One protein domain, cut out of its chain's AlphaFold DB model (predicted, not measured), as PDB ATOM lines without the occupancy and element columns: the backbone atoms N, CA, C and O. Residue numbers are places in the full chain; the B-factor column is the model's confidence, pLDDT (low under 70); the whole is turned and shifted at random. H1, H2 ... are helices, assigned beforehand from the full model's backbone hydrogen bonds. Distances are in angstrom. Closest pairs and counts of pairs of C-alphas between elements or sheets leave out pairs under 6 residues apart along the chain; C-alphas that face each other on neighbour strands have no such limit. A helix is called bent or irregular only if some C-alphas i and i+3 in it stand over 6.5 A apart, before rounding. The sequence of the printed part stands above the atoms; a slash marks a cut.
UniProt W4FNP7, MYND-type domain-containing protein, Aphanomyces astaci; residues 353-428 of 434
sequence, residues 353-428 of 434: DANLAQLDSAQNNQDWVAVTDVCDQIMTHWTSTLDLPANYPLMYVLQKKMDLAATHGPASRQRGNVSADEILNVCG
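This is residues 353 to 428 of the 434 residues of the protein "MYND-type domain-containing protein" of Aphanomyces astaci (UniProt W4FNP7). Four helices fold back and forth, each running beside the one before it and opposite to it, so that they form a chain of three helical hairpins. The two longest, H2 and H3, lie side by side in the middle; H1 packs on H2, H4 packs on H3, and a long loop leads back from the end of H3 to H4 near the start of H3. The printed part has 76 residues with four named helices in the order H1, H2, H3, H4 and no named strand; its class is all helix. It is compact, with a radius of gyration of the C-alphas of 12.0 A, and the C-alphas span 33 by 25 by 20 A along their three main axes.

H1, residues 353 to 364, touches H2, residues 368 to 385, and the two form a helical hairpin. Their closest C-alphas, those of Ala 362 and Val 371, are 5.6 A apart, and they run opposite ways at a shallow tilt of 28 degrees. H2 also touches H3, residues 393 to 406, in a second helical hairpin. The closest C-alphas here, those of Trp 368 and Ala 405, are 4.8 A apart, and the tilt is a shallow 29 degrees, opposite ways. H3 touches H4, residues 420 to 426, in a third helical hairpin with a shallow tilt of 23 degrees, opposite ways. Their closest C-alphas are those of Tyr 396 and Ala 420, 5.2 A apart. The helix packing is mostly aligned, with the three touching pairs at a shallow tilt. H1 is apart from H3 and from H4, and H2 is apart from H4. In H1, H2 and H4 every O i to N i+4 pair is within hydrogen-bond range; in H3 8 of 10 are.

H1 begins with C-alpha 353 at (67.883, 33.662, 77.943) and measures 16.4 A from first to last C-alpha. H2, the longest helix with 18 residues, measures 24.7 A from C-alpha 368 at (66.658, 48.539, 90.462) to C-alpha 385. It is neither bent nor irregular, but only just: C-alphas 382 and 385 are 6.0 A apart. H3 measures 20.4 A. H4, of 7 residues, measures 10.0 A and ends with C-alpha 426 at (53.351, 54.379, 67.248).

The two C-alphas farthest apart, those of Asn 365 and Gly 428, are 33.7 A apart. The printed part has no cut. The link from H1 to H2 is tight, with 3 residues, that from H2 to H3 is short, with 7, and that from H3 to H4 is long, with 13. The mean pLDDT of the printed part is 88.3, and residues 410 to 417 are under 70.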
ATOM      1  N   ASP A 353      68.463  34.391  76.808       90.88
ATOM      2  CA  ASP A 353      67.883  33.662  77.943       90.88
ATOM      3  C   ASP A 353      68.604  34.008  79.253       90.88
ATOM      4  O   ASP A 353      67.964  34.228  80.280       90.88
ATOM      5  N   ALA A 354      69.935  34.145  79.210       92.69
ATOM      6  CA  ALA A 354      70.725  34.595  80.354       92.69
ATOM      7  C   ALA A 354      70.389  36.041  80.757       92.69
ATOM      8  O   ALA A 354      70.223  36.320  81.942       92.69
ATOM      9  N   ASN A 355      70.234  36.945  79.782       93.38
ATOM     10  CA  ASN A 355      69.850  38.336  80.044       93.38
ATOM     11  C   ASN A 355      68.440  38.433  80.653       93.38
ATOM     12  O   ASN A 355      68.230  39.176  81.609       93.38
ATOM     13  N   LEU A 356      67.473  37.661  80.147       93.00
ATOM     14  CA  LEU A 356      66.113  37.626  80.695       93.00
ATOM     15  C   LEU A 356      66.086  37.030  82.109       93.00
ATOM     16  O   LEU A 356      65.452  37.600  82.992       93.00
ATOM     17  N   ALA A 357      66.837  35.953  82.360       94.94
ATOM     18  CA  ALA A 357      66.960  35.374  83.699       94.94
ATOM     19  C   ALA A 357      67.613  36.347  84.698       94.94
ATOM     20  O   ALA A 357      67.194  36.432  85.855       94.94
ATOM     21  N   GLN A 358      68.619  37.107  84.255       95.56
ATOM     22  CA  GLN A 358      69.237  38.157  85.061       95.56
ATOM     23  C   GLN A 358      68.243  39.283  85.364       95.56
ATOM     24  O   GLN A 358      68.170  39.727  86.510       95.56
ATOM     25  N   LEU A 359      67.456  39.711  84.373       94.75
ATOM     26  CA  LEU A 359      66.415  40.721  84.552       94.75
ATOM     27  C   LEU A 359      65.371  40.267  85.578       94.75
ATOM     28  O   LEU A 359      65.080  41.007  86.515       94.75
ATOM     29  N   ASP A 360      64.854  39.046  85.448       95.25
ATOM     30  CA  ASP A 360      63.865  38.493  86.378       95.25
ATOM     31  C   ASP A 360      64.432  38.373  87.802       95.25
ATOM     32  O   ASP A 360      63.774  38.747  88.775       95.25
ATOM     33  N   SER A 361      65.682  37.916  87.942       96.75
ATOM     34  CA  SER A 361      66.383  37.857  89.231       96.75
ATOM     35  C   SER A 361      66.538  39.242  89.867       96.75
ATOM     36  O   SER A 361      66.210  39.425  91.041       96.75
ATOM     37  N   ALA A 362      66.970  40.241  89.091       95.38
ATOM     38  CA  ALA A 362      67.118  41.617  89.559       95.38
ATOM     39  C   ALA A 362      65.776  42.207  90.019       95.38
ATOM     40  O   ALA A 362      65.704  42.822  91.081       95.38
ATOM     41  N   GLN A 363      64.692  41.956  89.277       93.88
ATOM     42  CA  GLN A 363      63.350  42.397  89.666       93.88
ATOM     43  C   GLN A 363      62.872  41.741  90.964       93.88
ATOM     44  O   GLN A 363      62.360  42.434  91.843       93.88
ATOM     45  N   ASN A 364      63.067  40.430  91.110       95.75
ATOM     46  CA  ASN A 364      62.673  39.694  92.313       95.75
ATOM     47  C   ASN A 364      63.447  40.155  93.554       95.75
ATOM     48  O   ASN A 364      62.878  40.238  94.642       95.75
ATOM     49  N   ASN A 365      64.723  40.505  93.382       96.00
ATOM     50  CA  ASN A 365      65.578  41.026  94.447       96.00
ATOM     51  C   ASN A 365      65.426  42.540  94.669       96.00
ATOM     52  O   ASN A 365      66.096  43.086  95.543       96.00
ATOM     53  N   GLN A 366      64.564  43.217  93.898       94.62
ATOM     54  CA  GLN A 366      64.404  44.676  93.910       94.62
ATOM     55  C   GLN A 366      65.725  45.434  93.664       94.62
ATOM     56  O   GLN A 366      65.926  46.540  94.166       94.62
ATOM     57  N   ASP A 367      66.630  44.852  92.875       94.62
ATOM     58  CA  ASP A 367      67.869  45.493  92.435       94.62
ATOM     59  C   ASP A 367      67.587  46.387  91.221       94.62
ATOM     60  O   ASP A 367      67.745  46.004  90.059       94.62
ATOM     61  N   TRP A 368      67.106  47.599  91.493       93.12
ATOM     62  CA  TRP A 368      66.658  48.539  90.462       93.12
ATOM     63  C   TRP A 368      67.786  49.066  89.567       93.12
ATOM     64  O   TRP A 368      67.529  49.447  88.422       93.12
ATOM     65  N   VAL A 369      69.031  49.055  90.054       91.81
ATOM     66  CA  VAL A 369      70.202  49.405  89.239       91.81
ATOM     67  C   VAL A 369      70.449  48.296  88.222       91.81
ATOM     68  O   VAL A 369      70.482  48.581  87.027       91.81
ATOM     69  N   ALA A 370      70.491  47.035  88.663       93.38
ATOM     70  CA  ALA A 370      70.655  45.901  87.758       93.38
ATOM     71  C   ALA A 370      69.497  45.771  86.753       93.38
ATOM     72  O   ALA A 370      69.738  45.477  85.585       93.38
ATOM     73  N   VAL A 371      68.249  46.044  87.160       93.81
ATOM     74  CA  VAL A 371      67.104  46.104  86.227       93.81
ATOM     75  C   VAL A 371      67.355  47.133  85.125       93.81
ATOM     76  O   VAL A 371      67.142  46.838  83.950       93.81
ATOM     77  N   THR A 372      67.813  48.330  85.499       92.38
ATOM     78  CA  THR A 372      68.094  49.409  84.543       92.38
ATOM     79  C   THR A 372      69.214  49.013  83.582       92.38
ATOM     80  O   THR A 372      69.038  49.145  82.373       92.38
ATOM     81  N   ASP A 373      70.319  48.474  84.101       92.25
ATOM     82  CA  ASP A 373      71.488  48.089  83.303       92.25
ATOM     83  C   ASP A 373      71.171  46.959  82.310       92.25
ATOM     84  O   ASP A 373      71.564  47.028  81.145       92.25
ATOM     85  N   VAL A 374      70.421  45.937  82.734       94.00
ATOM     86  CA  VAL A 374      70.044  44.816  81.856       94.00
ATOM     87  C   VAL A 374      69.041  45.261  80.789       94.00
ATOM     88  O   VAL A 374      69.173  44.880  79.625       94.00
ATOM     89  N   CYS A 375      68.054  46.093  81.141       93.94
ATOM     90  CA  CYS A 375      67.139  46.663  80.149       93.94
ATOM     91  C   CYS A 375      67.891  47.502  79.105       93.94
ATOM     92  O   CYS A 375      67.675  47.298  77.911       93.94
ATOM     93  N   ASP A 376      68.799  48.380  79.538       91.88
ATOM     94  CA  ASP A 376      69.644  49.209  78.668       91.88
ATOM     95  C   ASP A 376      70.496  48.355  77.718       91.88
ATOM     96  O   ASP A 376      70.549  48.608  76.512       91.88
ATOM     97  N   GLN A 377      71.088  47.271  78.229       92.56
ATOM     98  CA  GLN A 377      71.864  46.324  77.430       92.56
ATOM     99  C   GLN A 377      71.014  45.635  76.349       92.56
ATOM    100  O   GLN A 377      71.433  45.565  75.191       92.56
ATOM    101  N   ILE A 378      69.814  45.152  76.695       93.75
ATOM    102  CA  ILE A 378      68.895  44.509  75.738       93.75
ATOM    103  C   ILE A 378      68.405  45.499  74.684       93.75
ATOM    104  O   ILE A 378      68.408  45.176  73.494       93.75
ATOM    105  N   MET A 379      68.010  46.703  75.095       93.06
ATOM    106  CA  MET A 379      67.541  47.742  74.178       93.06
ATOM    107  C   MET A 379      68.659  48.196  73.233       93.06
ATOM    108  O   MET A 379      68.437  48.300  72.030       93.06
ATOM    109  N   THR A 380      69.879  48.372  73.746       91.94
ATOM    110  CA  THR A 380      71.049  48.726  72.933       91.94
ATOM    111  C   THR A 380      71.383  47.629  71.927       91.94
ATOM    112  O   THR A 380      71.639  47.927  70.762       91.94
ATOM    113  N   HIS A 381      71.348  46.356  72.330       92.69
ATOM    114  CA  HIS A 381      71.555  45.252  71.392       92.69
ATOM    115  C   HIS A 381      70.479  45.237  70.294       92.69
ATOM    116  O   HIS A 381      70.799  45.102  69.111       92.69
ATOM    117  N   TRP A 382      69.212  45.442  70.665       93.38
ATOM    118  CA  TRP A 382      68.090  45.519  69.729       93.38
ATOM    119  C   TRP A 382      68.272  46.610  68.668       93.38
ATOM    120  O   TRP A 382      68.160  46.328  67.477       93.38
ATOM    121  N   THR A 383      68.570  47.843  69.075       92.56
ATOM    122  CA  THR A 383      68.661  48.966  68.132       92.56
ATOM    123  C   THR A 383      69.997  49.011  67.407       92.56
ATOM    124  O   THR A 383      70.033  49.216  66.202       92.56
ATOM    125  N   SER A 384      71.105  48.825  68.125       90.06
ATOM    126  CA  SER A 384      72.443  49.126  67.607       90.06
ATOM    127  C   SER A 384      73.124  47.915  66.976       90.06
ATOM    128  O   SER A 384      73.908  48.077  66.047       90.06
ATOM    129  N   THR A 385      72.853  46.700  67.469       89.69
ATOM    130  CA  THR A 385      73.443  45.468  66.914       89.69
ATOM    131  C   THR A 385      72.516  44.796  65.908       89.69
ATOM    132  O   THR A 385      72.980  44.309  64.880       89.69
ATOM    133  N   LEU A 386      71.213  44.736  66.201       90.56
ATOM    134  CA  LEU A 386      70.242  44.044  65.348       90.56
ATOM    135  C   LEU A 386      69.577  44.950  64.302       90.56
ATOM    136  O   LEU A 386      68.885  44.407  63.437       90.56
ATOM    137  N   ASP A 387      69.789  46.270  64.382       90.88
ATOM    138  CA  ASP A 387      69.180  47.292  63.514       90.88
ATOM    139  C   ASP A 387      67.646  47.169  63.456       90.88
ATOM    140  O   ASP A 387      67.015  47.176  62.398       90.88
ATOM    141  N   LEU A 388      67.033  46.951  64.624       93.50
ATOM    142  CA  LEU A 388      65.586  46.808  64.756       93.50
ATOM    143  C   LEU A 388      64.931  48.110  65.236       93.50
ATOM    144  O   LEU A 388      65.549  48.887  65.970       93.50
ATOM    145  N   PRO A 389      63.651  48.352  64.885       93.25
ATOM    146  CA  PRO A 389      62.985  49.606  65.213       93.25
ATOM    147  C   PRO A 389      62.937  49.876  66.721       93.25
ATOM    148  O   PRO A 389      62.440  49.052  67.488       93.25
ATOM    149  N   ALA A 390      63.386  51.057  67.155       92.19
ATOM    150  CA  ALA A 390      63.315  51.472  68.561       92.19
ATOM    151  C   ALA A 390      61.865  51.593  69.076       92.19
ATOM    152  O   ALA A 390      61.608  51.426  70.264       92.19
ATOM    153  N   ASN A 391      60.912  51.815  68.166       90.38
ATOM    154  CA  ASN A 391      59.483  51.933  68.459       90.38
ATOM    155  C   ASN A 391      58.732  50.588  68.461       90.38
ATOM    156  O   ASN A 391      57.503  50.566  68.401       90.38
ATOM    157  N   TYR A 392      59.442  49.456  68.477       93.81
ATOM    158  CA  TYR A 392      58.806  48.140  68.440       93.81
ATOM    159  C   TYR A 392      58.134  47.794  69.783       93.81
ATOM    160  O   TYR A 392      58.698  48.098  70.836       93.81
ATOM    161  N   PRO A 393      56.989  47.083  69.794       91.50
ATOM    162  CA  PRO A 393      56.272  46.706  71.016       91.50
ATOM    163  C   PRO A 393      57.115  46.048  72.106       91.50
ATOM    164  O   PRO A 393      56.870  46.261  73.286       91.50
ATOM    165  N   LEU A 394      58.129  45.261  71.743       89.94
ATOM    166  CA  LEU A 394      59.012  44.632  72.725       89.94
ATOM    167  C   LEU A 394      59.746  45.666  73.596       89.94
ATOM    168  O   LEU A 394      59.939  45.451  74.793       89.94
ATOM    169  N   MET A 395      60.120  46.805  73.004       92.12
ATOM    170  CA  MET A 395      60.814  47.892  73.695       92.12
ATOM    171  C   MET A 395      59.918  48.551  74.746       92.12
ATOM    172  O   MET A 395      60.415  49.024  75.764       92.12
ATOM    173  N   TYR A 396      58.594  48.495  74.567       93.12
ATOM    174  CA  TYR A 396      57.638  48.987  75.553       93.12
ATOM    175  C   TYR A 396      57.792  48.285  76.904       93.12
ATOM    176  O   TYR A 396      57.813  48.931  77.953       93.12
ATOM    177  N   VAL A 397      57.917  46.955  76.878       90.19
ATOM    178  CA  VAL A 397      58.023  46.132  78.089       90.19
ATOM    179  C   VAL A 397      59.289  46.491  78.865       90.19
ATOM    180  O   VAL A 397      59.230  46.669  80.081       90.19
ATOM    181  N   LEU A 398      60.420  46.640  78.170       92.00
ATOM    182  CA  LEU A 398      61.697  47.018  78.779       92.00
ATOM    183  C   LEU A 398      61.646  48.449  79.327       92.00
ATOM    184  O   LEU A 398      61.995  48.672  80.486       92.00
ATOM    185  N   GLN A 399      61.094  49.390  78.560       92.00
ATOM    186  CA  GLN A 399      60.957  50.777  78.995       92.00
ATOM    187  C   GLN A 399      60.060  50.905  80.234       92.00
ATOM    188  O   GLN A 399      60.391  51.653  81.147       92.00
ATOM    189  N   LYS A 400      58.969  50.134  80.344       91.88
ATOM    190  CA  LYS A 400      58.134  50.130  81.560       91.88
ATOM    191  C   LYS A 400      58.846  49.556  82.781       91.88
ATOM    192  O   LYS A 400      58.608  50.035  83.890       91.88
ATOM    193  N   LYS A 401      59.729  48.568  82.606       91.81
ATOM    194  CA  LYS A 401      60.575  48.074  83.704       91.81
ATOM    195  C   LYS A 401      61.581  49.142  84.149       91.81
ATOM    196  O   LYS A 401      61.747  49.331  85.351       91.81
ATOM    197  N   MET A 402      62.170  49.891  83.213       90.50
ATOM    198  CA  MET A 402      63.035  51.036  83.530       90.50
ATOM    199  C   MET A 402      62.273  52.174  84.222       90.50
ATOM    200  O   MET A 402      62.759  52.725  85.208       90.50
ATOM    201  N   ASP A 403      61.066  52.504  83.753       90.25
ATOM    202  CA  ASP A 403      60.211  53.522  84.371       90.25
ATOM    203  C   ASP A 403      59.896  53.151  85.828       90.25
ATOM    204  O   ASP A 403      59.970  54.007  86.709       90.25
ATOM    205  N   LEU A 404      59.592  51.873  86.097       90.44
ATOM    206  CA  LEU A 404      59.376  51.365  87.453       90.44
ATOM    207  C   LEU A 404      60.650  51.468  88.301       90.44
ATOM    208  O   LEU A 404      60.590  52.009  89.402       90.44
ATOM    209  N   ALA A 405      61.800  51.019  87.794       90.94
ATOM    210  CA  ALA A 405      63.079  51.111  88.501       90.94
ATOM    211  C   ALA A 405      63.428  52.558  88.901       90.94
ATOM    212  O   ALA A 405      63.854  52.811  90.028       90.94
ATOM    213  N   ALA A 406      63.146  53.527  88.023       87.69
ATOM    214  CA  ALA A 406      63.369  54.950  88.279       87.69
ATOM    215  C   ALA A 406      62.504  55.522  89.422       87.69
ATOM    216  O   ALA A 406      62.863  56.542  90.005       87.69
ATOM    217  N   THR A 407      61.379  54.881  89.773       90.19
ATOM    218  CA  THR A 407      60.578  55.273  90.951       90.19
ATOM    219  C   THR A 407      61.219  54.869  92.281       90.19
ATOM    220  O   THR A 407      60.832  55.391  93.325       90.19
ATOM    221  N   HIS A 408      62.223  53.985  92.252       86.56
ATOM    222  CA  HIS A 408      62.865  53.411  93.434       86.56
ATOM    223  C   HIS A 408      64.332  53.840  93.641       86.56
ATOM    224  O   HIS A 408      64.946  53.440  94.628       86.56
ATOM    225  N   GLY A 409      64.902  54.679  92.769       70.38
ATOM    226  CA  GLY A 409      66.258  55.211  92.933       70.38
ATOM    227  C   GLY A 409      66.693  56.140  91.794       70.38
ATOM    228  O   GLY A 409      66.040  56.181  90.750       70.38
ATOM    229  N   PRO A 410      67.779  56.916  91.973       60.34
ATOM    230  CA  PRO A 410      68.292  57.793  90.926       60.34
ATOM    231  C   PRO A 410      68.767  56.964  89.726       60.34
ATOM    232  O   PRO A 410      69.626  56.096  89.868       60.34
ATOM    233  N   ALA A 411      68.213  57.238  88.542       56.91
ATOM    234  CA  ALA A 411      68.644  56.611  87.296       56.91
ATOM    235  C   ALA A 411      70.125  56.941  87.034       56.91
ATOM    236  O   ALA A 411      70.490  58.110  86.915       56.91
ATOM    237  N   SER A 412      70.982  55.922  86.961       50.50
ATOM    238  CA  SER A 412      72.433  56.082  86.779       50.50
ATOM    239  C   SER A 412      72.847  56.359  85.326       50.50
ATOM    240  O   SER A 412      74.006  56.694  85.084       50.50
ATOM    241  N   ARG A 413      71.932  56.253  84.350       55.28
ATOM    242  CA  ARG A 413      72.226  56.404  82.914       55.28
ATOM    243  C   ARG A 413      71.160  57.202  82.164       55.28
ATOM    244  O   ARG A 413      69.990  57.218  82.544       55.28
ATOM    245  N   GLN A 414      71.590  57.884  81.097       53.16
ATOM    246  CA  GLN A 414      70.699  58.573  80.160       53.16
ATOM    247  C   GLN A 414      69.709  57.569  79.556       53.16
ATOM    248  O   GLN A 414      70.106  56.494  79.121       53.16
ATOM    249  N   ARG A 415      68.418  57.925  79.554       57.84
ATOM    250  CA  ARG A 415      67.356  57.123  78.932       57.84
ATOM    251  C   ARG A 415      67.642  56.951  77.437       57.84
ATOM    252  O   ARG A 415      68.106  57.896  76.800       57.84
ATOM    253  N   GLY A 416      67.297  55.786  76.889       55.66
ATOM    254  CA  GLY A 416      67.197  55.605  75.442       55.66
ATOM    255  C   GLY A 416      66.280  56.663  74.810       55.66
ATOM    256  O   GLY A 416      65.411  57.227  75.475       55.66
ATOM    257  N   ASN A 417      66.489  56.944  73.524       65.00
ATOM    258  CA  ASN A 417      65.876  58.085  72.829       65.00
ATOM    259  C   ASN A 417      64.338  58.038  72.707       65.00
ATOM    260  O   ASN A 417      63.750  59.060  72.370       65.00
ATOM    261  N   VAL A 418      63.692  56.895  72.968       82.31
ATOM    262  CA  VAL A 418      62.250  56.677  72.758       82.31
ATOM    263  C   VAL A 418      61.558  56.341  74.080       82.31
ATOM    264  O   VAL A 418      61.990  55.452  74.810       82.31
ATOM    265  N   SER A 419      60.443  57.013  74.374       89.44
ATOM    266  CA  SER A 419      59.657  56.767  75.596       89.44
ATOM    267  C   SER A 419      58.609  55.654  75.441       89.44
ATOM    268  O   SER A 419      58.144  55.358  74.344       89.44
ATOM    269  N   ALA A 420      58.148  55.071  76.554       91.12
ATOM    270  CA  ALA A 420      57.085  54.059  76.523       91.12
ATOM    271  C   ALA A 420      55.774  54.603  75.924       91.12
ATOM    272  O   ALA A 420      55.053  53.872  75.246       91.12
ATOM    273  N   ASP A 421      55.473  55.881  76.157       91.38
ATOM    274  CA  ASP A 421      54.268  56.526  75.634       91.38
ATOM    275  C   ASP A 421      54.384  56.786  74.123       91.38
ATOM    276  O   ASP A 421      53.409  56.637  73.389       91.38
ATOM    277  N   GLU A 422      55.589  57.083  73.632       92.62
ATOM    278  CA  GLU A 422      55.874  57.167  72.198       92.62
ATOM    279  C   GLU A 422      55.678  55.813  71.503       92.62
ATOM    280  O   GLU A 422      54.986  55.747  70.488       92.62
ATOM    281  N   ILE A 423      56.165  54.718  72.100       93.94
ATOM    282  CA  ILE A 423      55.951  53.357  71.576       93.94
ATOM    283  C   ILE A 423      54.456  53.020  71.528       93.94
ATOM    284  O   ILE A 423      53.976  52.492  70.524       93.94
ATOM    285  N   LEU A 424      53.693  53.358  72.577       93.75
ATOM    286  CA  LEU A 424      52.236  53.178  72.579       93.75
ATOM    287  C   LEU A 424      51.563  53.973  71.461       93.75
ATOM    288  O   LEU A 424      50.657  53.447  70.820       93.75
ATOM    289  N   ASN A 425      51.979  55.216  71.223       93.50
ATOM    290  CA  ASN A 425      51.427  56.045  70.152       93.50
ATOM    291  C   ASN A 425      51.709  55.440  68.772       93.50
ATOM    292  O   ASN A 425      50.773  55.268  67.991       93.50
ATOM    293  N   VAL A 426      52.956  55.037  68.506       94.75
ATOM    294  CA  VAL A 426      53.351  54.379  67.248       94.75
ATOM    295  C   VAL A 426      52.574  53.079  67.039       94.75
ATOM    296  O   VAL A 426      52.033  52.833  65.963       94.75
ATOM    297  N   CYS A 427      52.426  52.276  68.090       94.00
ATOM    298  CA  CYS A 427      51.668  51.029  68.035       94.00
ATOM    299  C   CYS A 427      50.142  51.237  68.064       94.00
ATOM    300  O   CYS A 427      49.407  50.256  68.027       94.00
ATOM    301  N   GLY A 428      49.637  52.477  68.118       92.12
ATOM    302  CA  GLY A 428      48.204  52.790  68.057       92.12
ATOM    303  C   GLY A 428      47.413  52.567  69.350       92.12
ATOM    304  O   GLY A 428      46.194  52.419  69.296       92.12
TER     305      GLY A 428